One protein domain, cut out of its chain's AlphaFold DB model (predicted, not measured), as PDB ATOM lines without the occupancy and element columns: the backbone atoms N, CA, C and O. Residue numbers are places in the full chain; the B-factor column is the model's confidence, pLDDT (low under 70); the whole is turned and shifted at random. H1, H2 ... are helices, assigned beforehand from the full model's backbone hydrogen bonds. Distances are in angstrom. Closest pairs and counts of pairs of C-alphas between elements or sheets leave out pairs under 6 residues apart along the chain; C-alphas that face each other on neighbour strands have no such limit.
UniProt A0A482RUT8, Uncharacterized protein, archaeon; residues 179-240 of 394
ATOM      1  N   LEU A 179     144.654 116.974  52.664       76.38
ATOM      2  CA  LEU A 179     143.550 116.509  51.826       76.38
ATOM      3  C   LEU A 179     143.907 115.198  51.122       76.38
ATOM      4  O   LEU A 179     144.976 115.093  50.521       76.38
ATOM      5  N   SER A 180     143.002 114.223  51.173       79.75
ATOM      6  CA  SER A 180     143.106 112.955  50.442       79.75
ATOM      7  C   SER A 180     142.691 113.083  48.971       79.75
ATOM      8  O   SER A 180     143.026 112.223  48.160       79.75
ATOM      9  N   MET A 181     141.984 114.162  48.618       86.12
ATOM     10  CA  MET A 181     141.463 114.438  47.275       86.12
ATOM     11  C   MET A 181     141.749 115.880  46.844       86.12
ATOM     12  O   MET A 181     141.979 116.768  47.668       86.12
ATOM     13  N   ALA A 182     141.700 116.150  45.536       87.50
ATOM     14  CA  ALA A 182     141.863 117.513  45.038       87.50
ATOM     15  C   ALA A 182     140.692 118.411  45.504       87.50
ATOM     16  O   ALA A 182     139.544 117.960  45.490       87.50
ATOM     17  N   PRO A 183     140.916 119.703  45.825       89.25
ATOM     18  CA  PRO A 183     139.857 120.611  46.285       89.25
ATOM     19  C   PRO A 183     138.609 120.643  45.392       89.25
ATOM     20  O   PRO A 183     137.488 120.639  45.891       89.25
ATOM     21  N   ALA A 184     138.792 120.621  44.068       91.25
ATOM     22  CA  ALA A 184     137.684 120.596  43.114       91.25
ATOM     23  C   ALA A 184     136.848 119.306  43.212       91.25
ATOM     24  O   ALA A 184     135.624 119.362  43.103       91.25
ATOM     25  N   GLN A 185     137.493 118.160  43.460       91.06
ATOM     26  CA  GLN A 185     136.810 116.880  43.660       91.06
ATOM     27  C   GLN A 185     136.010 116.886  44.965       91.06
ATOM     28  O   GLN A 185     134.857 116.470  44.959       91.06
ATOM     29  N   ILE A 186     136.582 117.416  46.054       91.12
ATOM     30  CA  ILE A 186     135.897 117.536  47.351       91.12
ATOM     31  C   ILE A 186     134.630 118.378  47.208       91.12
ATOM     32  O   ILE A 186     133.565 117.937  47.629       91.12
ATOM     33  N   THR A 187     134.719 119.559  46.588       93.00
ATOM     34  CA  THR A 187     133.554 120.432  46.376       93.00
ATOM     35  C   THR A 187     132.499 119.755  45.504       93.00
ATOM     36  O   THR A 187     131.327 119.746  45.865       93.00
ATOM     37  N   MET A 188     132.905 119.115  44.403       93.50
ATOM     38  CA  MET A 188     131.980 118.392  43.524       93.50
ATOM     39  C   MET A 188     131.250 117.257  44.257       93.50
ATOM     40  O   MET A 188     130.034 117.130  44.128       93.50
ATOM     41  N   LEU A 189     131.977 116.431  45.017       92.38
ATOM     42  CA  LEU A 189     131.400 115.340  45.804       92.38
ATOM     43  C   LEU A 189     130.490 115.874  46.910       92.38
ATOM     44  O   LEU A 189     129.389 115.363  47.097       92.38
ATOM     45  N   TRP A 190     130.920 116.923  47.613       93.38
ATOM     46  CA  TRP A 190     130.134 117.578  48.653       93.38
ATOM     47  C   TRP A 190     128.801 118.095  48.107       93.38
ATOM     48  O   TRP A 190     127.766 117.872  48.734       93.38
ATOM     49  N   ASP A 191     128.810 118.718  46.927       92.31
ATOM     50  CA  ASP A 191     127.608 119.208  46.249       92.31
ATOM     51  C   ASP A 191     126.723 118.059  45.746       92.31
ATOM     52  O   ASP A 191     125.497 118.132  45.827       92.31
ATOM     53  N   ALA A 192     127.322 116.970  45.251       91.19
ATOM     54  CA  ALA A 192     126.593 115.789  44.788       91.19
ATOM     55  C   ALA A 192     125.903 115.006  45.922       91.19
ATOM     56  O   ALA A 192     124.916 114.310  45.672       91.19
ATOM     57  N   LEU A 193     126.410 115.122  47.152       91.69
ATOM     58  CA  LEU A 193     125.896 114.451  48.350       91.69
ATOM     59  C   LEU A 193     124.843 115.261  49.115       91.69
ATOM     60  O   LEU A 193     124.292 114.753  50.100       91.69
ATOM     61  N   GLN A 194     124.560 116.494  48.686       88.62
ATOM     62  CA  GLN A 194     123.486 117.306  49.257       88.62
ATOM     63  C   GLN A 194     122.116 116.654  49.024       88.62
ATOM     64  O   GLN A 194     121.900 115.925  48.054       88.62
ATOM     65  N   GLY A 195     121.168 116.935  49.919       87.31
ATOM     66  CA  GLY A 195     119.818 116.373  49.841       87.31
ATOM     67  C   GLY A 195     119.807 114.847  49.976       87.31
ATOM     68  O   GLY A 195     120.464 114.281  50.852       87.31
ATOM     69  N   ASP A 196     119.054 114.172  49.112       86.44
ATOM     70  CA  ASP A 196     118.898 112.712  49.098       86.44
ATOM     71  C   ASP A 196     120.074 111.963  48.439       86.44
ATOM     72  O   ASP A 196     120.086 110.730  48.411       86.44
ATOM     73  N   GLY A 197     121.079 112.688  47.933       86.31
ATOM     74  CA  GLY A 197     122.225 112.105  47.242       86.31
ATOM     75  C   GLY A 197     121.894 111.551  45.854       86.31
ATOM     76  O   GLY A 197     122.680 110.763  45.329       86.31
ATOM     77  N   ALA A 198     120.777 111.947  45.227       89.38
ATOM     78  CA  ALA A 198     120.408 111.493  43.881       89.38
ATOM     79  C   ALA A 198     121.516 111.751  42.847       89.38
ATOM     80  O   ALA A 198     121.801 110.910  41.996       89.38
ATOM     81  N   ARG A 199     122.206 112.892  42.961       89.06
ATOM     82  CA  ARG A 199     123.328 113.240  42.084       89.06
ATOM     83  C   ARG A 199     124.546 112.345  42.321       89.06
ATOM     84  O   ARG A 199     125.207 111.968  41.362       89.06
ATOM     85  N   ALA A 200     124.822 111.962  43.567       89.06
ATOM     86  CA  ALA A 200     125.860 110.981  43.874       89.06
ATOM     87  C   ALA A 200     125.508 109.586  43.328       89.06
ATOM     88  O   ALA A 200     126.366 108.949  42.726       89.06
ATOM     89  N   LYS A 201     124.246 109.147  43.436       90.38
ATOM     90  CA  LYS A 201     123.778 107.884  42.835       90.38
ATOM     91  C   LYS A 201     123.892 107.881  41.310       90.38
ATOM     92  O   LYS A 201     124.337 106.901  40.727       90.38
ATOM     93  N   GLN A 202     123.591 109.002  40.656       90.19
ATOM     94  CA  GLN A 202     123.782 109.144  39.210       90.19
ATOM     95  C   GLN A 202     125.260 109.031  38.794       90.19
ATOM     96  O   GLN A 202     125.556 108.546  37.704       90.19
ATOM     97  N   LEU A 203     126.184 109.494  39.641       87.69
ATOM     98  CA  LEU A 203     127.622 109.493  39.359       87.69
ATOM     99  C   LEU A 203     128.308 108.161  39.696       87.69
ATOM    100  O   LEU A 203     129.230 107.767  38.987       87.69
ATOM    101  N   PHE A 204     127.883 107.488  40.768       89.00
ATOM    102  CA  PHE A 204     128.578 106.324  41.341       89.00
ATOM    103  C   PHE A 204     127.740 105.037  41.361       89.00
ATOM    104  O   PHE A 204     128.238 103.999  41.793       89.00
ATOM    105  N   GLY A 205     126.500 105.086  40.868       89.69
ATOM    106  CA  GLY A 205     125.540 103.982  40.889       89.69
ATOM    107  C   GLY A 205     124.616 104.008  42.111       89.69
ATOM    108  O   GLY A 205     124.911 104.633  43.132       89.69
ATOM    109  N   ASP A 206     123.483 103.310  42.007       88.69
ATOM    110  CA  ASP A 206     122.452 103.284  43.055       88.69
ATOM    111  C   ASP A 206     122.909 102.593  44.352       88.69
ATOM    112  O   ASP A 206     122.430 102.951  45.430       88.69
ATOM    113  N   ASP A 207     123.875 101.673  44.259       88.69
ATOM    114  CA  ASP A 207     124.422 100.901  45.385       88.69
ATOM    115  C   ASP A 207     125.510 101.651  46.184       88.69
ATOM    116  O   ASP A 207     126.136 101.082  47.083       88.69
ATOM    117  N   VAL A 208     125.778 102.927  45.871       87.56
ATOM    118  CA  VAL A 208     126.818 103.703  46.563       87.56
ATOM    119  C   VAL A 208     126.487 103.857  48.061       87.56
ATOM    120  O   VAL A 208     125.379 104.279  48.414       87.56
ATOM    121  N   PRO A 209     127.430 103.571  48.983       91.25
ATOM    122  CA  PRO A 209     127.201 103.704  50.420       91.25
ATOM    123  C   PRO A 209     127.218 105.184  50.830       91.25
ATOM    124  O   PRO A 209     128.228 105.713  51.299       91.25
ATOM    125  N   LEU A 210     126.085 105.866  50.635       88.50
ATOM    126  CA  LEU A 210     125.958 107.318  50.799       88.50
ATOM    127  C   LEU A 210     126.398 107.821  52.176       88.50
ATOM    128  O   LEU A 210     127.027 108.871  52.251       88.50
ATOM    129  N   ASP A 211     126.096 107.102  53.256       89.00
ATOM    130  CA  ASP A 211     126.420 107.572  54.608       89.00
ATOM    131  C   ASP A 211     127.924 107.527  54.900       89.00
ATOM    132  O   ASP A 211     128.474 108.489  55.440       89.00
ATOM    133  N   ALA A 212     128.610 106.465  54.468       88.31
ATOM    134  CA  ALA A 212     130.064 106.366  54.578       88.31
ATOM    135  C   ALA A 212     130.750 107.446  53.728       88.31
ATOM    136  O   ALA A 212     131.630 108.159  54.212       88.31
ATOM    137  N   LEU A 213     130.278 107.632  52.490       88.44
ATOM    138  CA  LEU A 213     130.803 108.650  51.584       88.44
ATOM    139  C   LEU A 213     130.554 110.071  52.118       88.44
ATOM    140  O   LEU A 213     131.441 110.919  52.060       88.44
ATOM    141  N   ARG A 214     129.381 110.340  52.711       91.25
ATOM    142  CA  ARG A 214     129.092 111.610  53.401       91.25
ATOM    143  C   ARG A 214     130.049 111.846  54.555       91.25
ATOM    144  O   ARG A 214     130.540 112.962  54.697       91.25
ATOM    145  N   GLN A 215     130.312 110.834  55.378       87.06
ATOM    146  CA  GLN A 215     131.227 110.973  56.505       87.06
ATOM    147  C   GLN A 215     132.631 111.354  56.021       87.06
ATOM    148  O   GLN A 215     133.185 112.346  56.500       87.06
ATOM    149  N   GLU A 216     133.160 110.635  55.030       87.06
ATOM    150  CA  GLU A 216     134.475 110.896  54.444       87.06
ATOM    151  C   GLU A 216     134.556 112.290  53.802       87.06
ATOM    152  O   GLU A 216     135.387 113.114  54.195       87.06
ATOM    153  N   VAL A 217     133.635 112.603  52.886       89.69
ATOM    154  CA  VAL A 217     133.617 113.891  52.177       89.69
ATOM    155  C   VAL A 217     133.370 115.049  53.143       89.69
ATOM    156  O   VAL A 217     133.939 116.121  52.959       89.69
ATOM    157  N   SER A 218     132.594 114.858  54.216       87.69
ATOM    158  CA  SER A 218     132.413 115.891  55.245       87.69
ATOM    159  C   SER A 218     133.698 116.188  56.019       87.69
ATOM    160  O   SER A 218     133.948 117.346  56.354       87.69
ATOM    161  N   GLY A 219     134.522 115.170  56.286       83.69
ATOM    162  CA  GLY A 219     135.834 115.347  56.903       83.69
ATOM    163  C   GLY A 219     136.754 116.151  55.993       83.69
ATOM    164  O   GLY A 219     137.301 117.172  56.409       83.69
ATOM    165  N   GLU A 220     136.848 115.748  54.728       85.94
ATOM    166  CA  GLU A 220     137.655 116.432  53.713       85.94
ATOM    167  C   GLU A 220     137.175 117.866  53.444       85.94
ATOM    168  O   GLU A 220     137.986 118.788  53.334       85.94
ATOM    169  N   LYS A 221     135.858 118.103  53.436       88.56
ATOM    170  CA  LYS A 221     135.283 119.442  53.279       88.56
ATOM    171  C   LYS A 221     135.660 120.372  54.430       88.56
ATOM    172  O   LYS A 221     136.051 121.507  54.177       88.56
ATOM    173  N   ARG A 222     135.608 119.899  55.681       85.44
ATOM    174  CA  ARG A 222     136.026 120.700  56.850       85.44
ATOM    175  C   ARG A 222     137.498 121.091  56.768       85.44
ATOM    176  O   ARG A 222     137.841 122.233  57.063       85.44
ATOM    177  N   LYS A 223     138.363 120.163  56.350       83.00
ATOM    178  CA  LYS A 223     139.788 120.448  56.138       83.00
ATOM    179  C   LYS A 223     139.989 121.493  55.042       83.00
ATOM    180  O   LYS A 223     140.774 122.419  55.225       83.00
ATOM    181  N   LEU A 224     139.261 121.378  53.929       86.31
ATOM    182  CA  LEU A 224     139.317 122.353  52.841       86.31
ATOM    183  C   LEU A 224     138.875 123.749  53.307       86.31
ATOM    184  O   LEU A 224     139.560 124.729  53.017       86.31
ATOM    185  N   ASP A 225     137.787 123.839  54.070       86.56
ATOM    186  CA  ASP A 225     137.303 125.107  54.627       86.56
ATOM    187  C   ASP A 225     138.326 125.737  55.574       86.56
ATOM    188  O   ASP A 225     138.605 126.932  55.479       86.56
ATOM    189  N   LEU A 226     138.955 124.928  56.431       82.81
ATOM    190  CA  LEU A 226     140.025 125.382  57.316       82.81
ATOM    191  C   LEU A 226     141.225 125.926  56.524       82.81
ATOM    192  O   LEU A 226     141.760 126.981  56.868       82.81
ATOM    193  N   LEU A 227     141.631 125.253  55.442       83.44
ATOM    194  CA  LEU A 227     142.710 125.718  54.563       83.44
ATOM    195  C   LEU A 227     142.361 127.052  53.886       83.44
ATOM    196  O   LEU A 227     143.201 127.950  53.825       83.44
ATOM    197  N   GLN A 228     141.123 127.216  53.412       87.06
ATOM    198  CA  GLN A 228     140.659 128.459  52.782       87.06
ATOM    199  C   GLN A 228     140.583 129.626  53.775       87.06
ATOM    200  O   GLN A 228     141.014 130.742  53.455       87.06
ATOM    201  N   GLN A 229     140.073 129.371  54.983       86.69
ATOM    202  CA  GLN A 229     140.034 130.345  56.074       86.69
ATOM    203  C   GLN A 229     141.449 130.768  56.467       86.69
ATOM    204  O   GLN A 229     141.752 131.961  56.479       86.69
ATOM    205  N   THR A 230     142.342 129.799  56.672       85.62
ATOM    206  CA  THR A 230     143.745 130.060  57.024       85.62
ATOM    207  C   THR A 230     144.454 130.851  55.924       85.62
ATOM    208  O   THR A 230     145.129 131.834  56.205       85.62
ATOM    209  N   GLY A 231     144.248 130.501  54.649       88.56
ATOM    210  CA  GLY A 231     144.808 131.250  53.522       88.56
ATOM    211  C   GLY A 231     144.312 132.698  53.442       88.56
ATOM    212  O   GLY A 231     145.061 133.588  53.044       88.56
ATOM    213  N   SER A 232     143.058 132.947  53.824       90.50
ATOM    214  CA  SER A 232     142.491 134.301  53.877       90.50
ATOM    215  C   SER A 232     143.063 135.113  55.035       90.50
ATOM    216  O   SER A 232     143.415 136.274  54.838       90.50
ATOM    217  N   GLU A 233     143.231 134.492  56.201       89.94
ATOM    218  CA  GLU A 233     143.846 135.130  57.365       89.94
ATOM    219  C   GLU A 233     145.329 135.443  57.131       89.94
ATOM    220  O   GLU A 233     145.772 136.546  57.426       89.94
ATOM    221  N   ILE A 234     146.082 134.537  56.499       90.56
ATOM    222  CA  ILE A 234     147.467 134.788  56.072       90.56
ATOM    223  C   ILE A 234     147.543 136.043  55.195       90.56
ATOM    224  O   ILE A 234     148.336 136.933  55.482       90.56
ATOM    225  N   ARG A 235     146.692 136.154  54.163       92.88
ATOM    226  CA  ARG A 235     146.668 137.340  53.287       92.88
ATOM    227  C   ARG A 235     146.320 138.615  54.051       92.88
ATOM    228  O   ARG A 235     146.903 139.662  53.784       92.88
ATOM    229  N   ARG A 236     145.375 138.536  54.994       94.19
ATOM    230  CA  ARG A 236     145.009 139.662  55.861       94.19
ATOM    231  C   ARG A 236     146.196 140.105  56.716       94.19
ATOM    232  O   ARG A 236     146.462 141.297  56.774       94.19
ATOM    233  N   LEU A 237     146.898 139.165  57.351       91.81
ATOM    234  CA  LEU A 237     148.066 139.436  58.192       91.81
ATOM    235  C   LEU A 237     149.227 140.024  57.384       91.81
ATOM    236  O   LEU A 237     149.884 140.943  57.848       91.81
ATOM    237  N   GLU A 238     149.460 139.548  56.162       91.50
ATOM    238  CA  GLU A 238     150.495 140.106  55.281       91.50
ATOM    239  C   GLU A 238     150.186 141.531  54.811       91.50
ATOM    240  O   GLU A 238     151.103 142.313  54.580       91.50
ATOM    241  N   ALA A 239     148.904 141.877  54.683       93.69
ATOM    242  CA  ALA A 239     148.461 143.229  54.356       93.69
ATOM    243  C   ALA A 239     148.311 144.137  55.594       93.69
ATOM    244  O   ALA A 239     148.032 145.328  55.449       93.69
ATOM    245  N   MET A 240     148.437 143.586  56.804       93.88
ATOM    246  CA  MET A 240     148.212 144.309  58.051       93.88
ATOM    247  C   MET A 240     149.432 145.152  58.418       93.88
ATOM    248  O   MET A 240     150.556 144.658  58.493       93.88
TER     249      MET A 240
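This is residues 179 to 240 of the 394 residues of an uncharacterized protein of archaeon (UniProt A0A482RUT8). One long helix, H3, makes the longest axis, and two short helices, H1 and H2, gather beside its first half in a small head; H1 packs slantwise on residues 214 to 224 of H3, and H2 follows near the place where H3 begins. The other end of H3 sticks out of this head as a bare arm, residues 228 to 240 standing free, of which 228 to 238 belong to H3. There are 62 residues printed, with three named helices in the order H1, H2, H3 and no named strand, and the class is all helix. The whole is loose, with a radius of gyration of the C-alphas of 14.7 A, and spans 51 by 18 by 16 A, a length to which the free arm adds.

Begin with the longest helix, H3, residues 210 to 238: find C-alpha 210 at (125.958, 107.318, 50.799), and from there the helix runs 41.2 A to C-alpha 238 at (150.495, 140.106, 55.281). Go back to C-alpha 183 at (139.857, 120.611, 46.285), where H1 begins; it takes residues 183 to 192 and measures 14.2 A from first to last C-alpha. H2 is the shortest, residues 198 to 204, and runs 10.0 A.

Look first at H3 and H1, which touch with 10 pairs of C-alphas within 8 A. Their closest C-alphas are those of Trp 190 and Val 217, 6.2 A apart, and H3 touches H1 with residues 214 to 224 alone. Their lines stand at a steep tilt of 46 degrees, and they run opposite ways. Move on to H1 and H2, which touch at the C-alphas of Ala 192 and Arg 199, their closest, 4.9 A apart. These two stand at a steep tilt of 51 degrees and run opposite ways. H2 and H3 are close but not clearly touching: their closest C-alphas, those of Ala 200 and Leu 210, are 7.8 A apart, and their lines are about perpendicular at 84 degrees. In H1, H2 and H3, every O i to N i+4 pair of the backbone is within hydrogen-bond range.

The two C-alphas farthest apart are those of Asp 207 and Met 240, at 51.1 A. Without the stretch that stands free, you will find a body of 49 residues that spans 32 by 18 by 17 A, with a radius of gyration of 10.4 A. The printed part has no cut, and the links H1 to H2 and H2 to H3 are both tight, with 5 residues each. The mean pLDDT of the printed part is 88.7, and no printed residue is under 70.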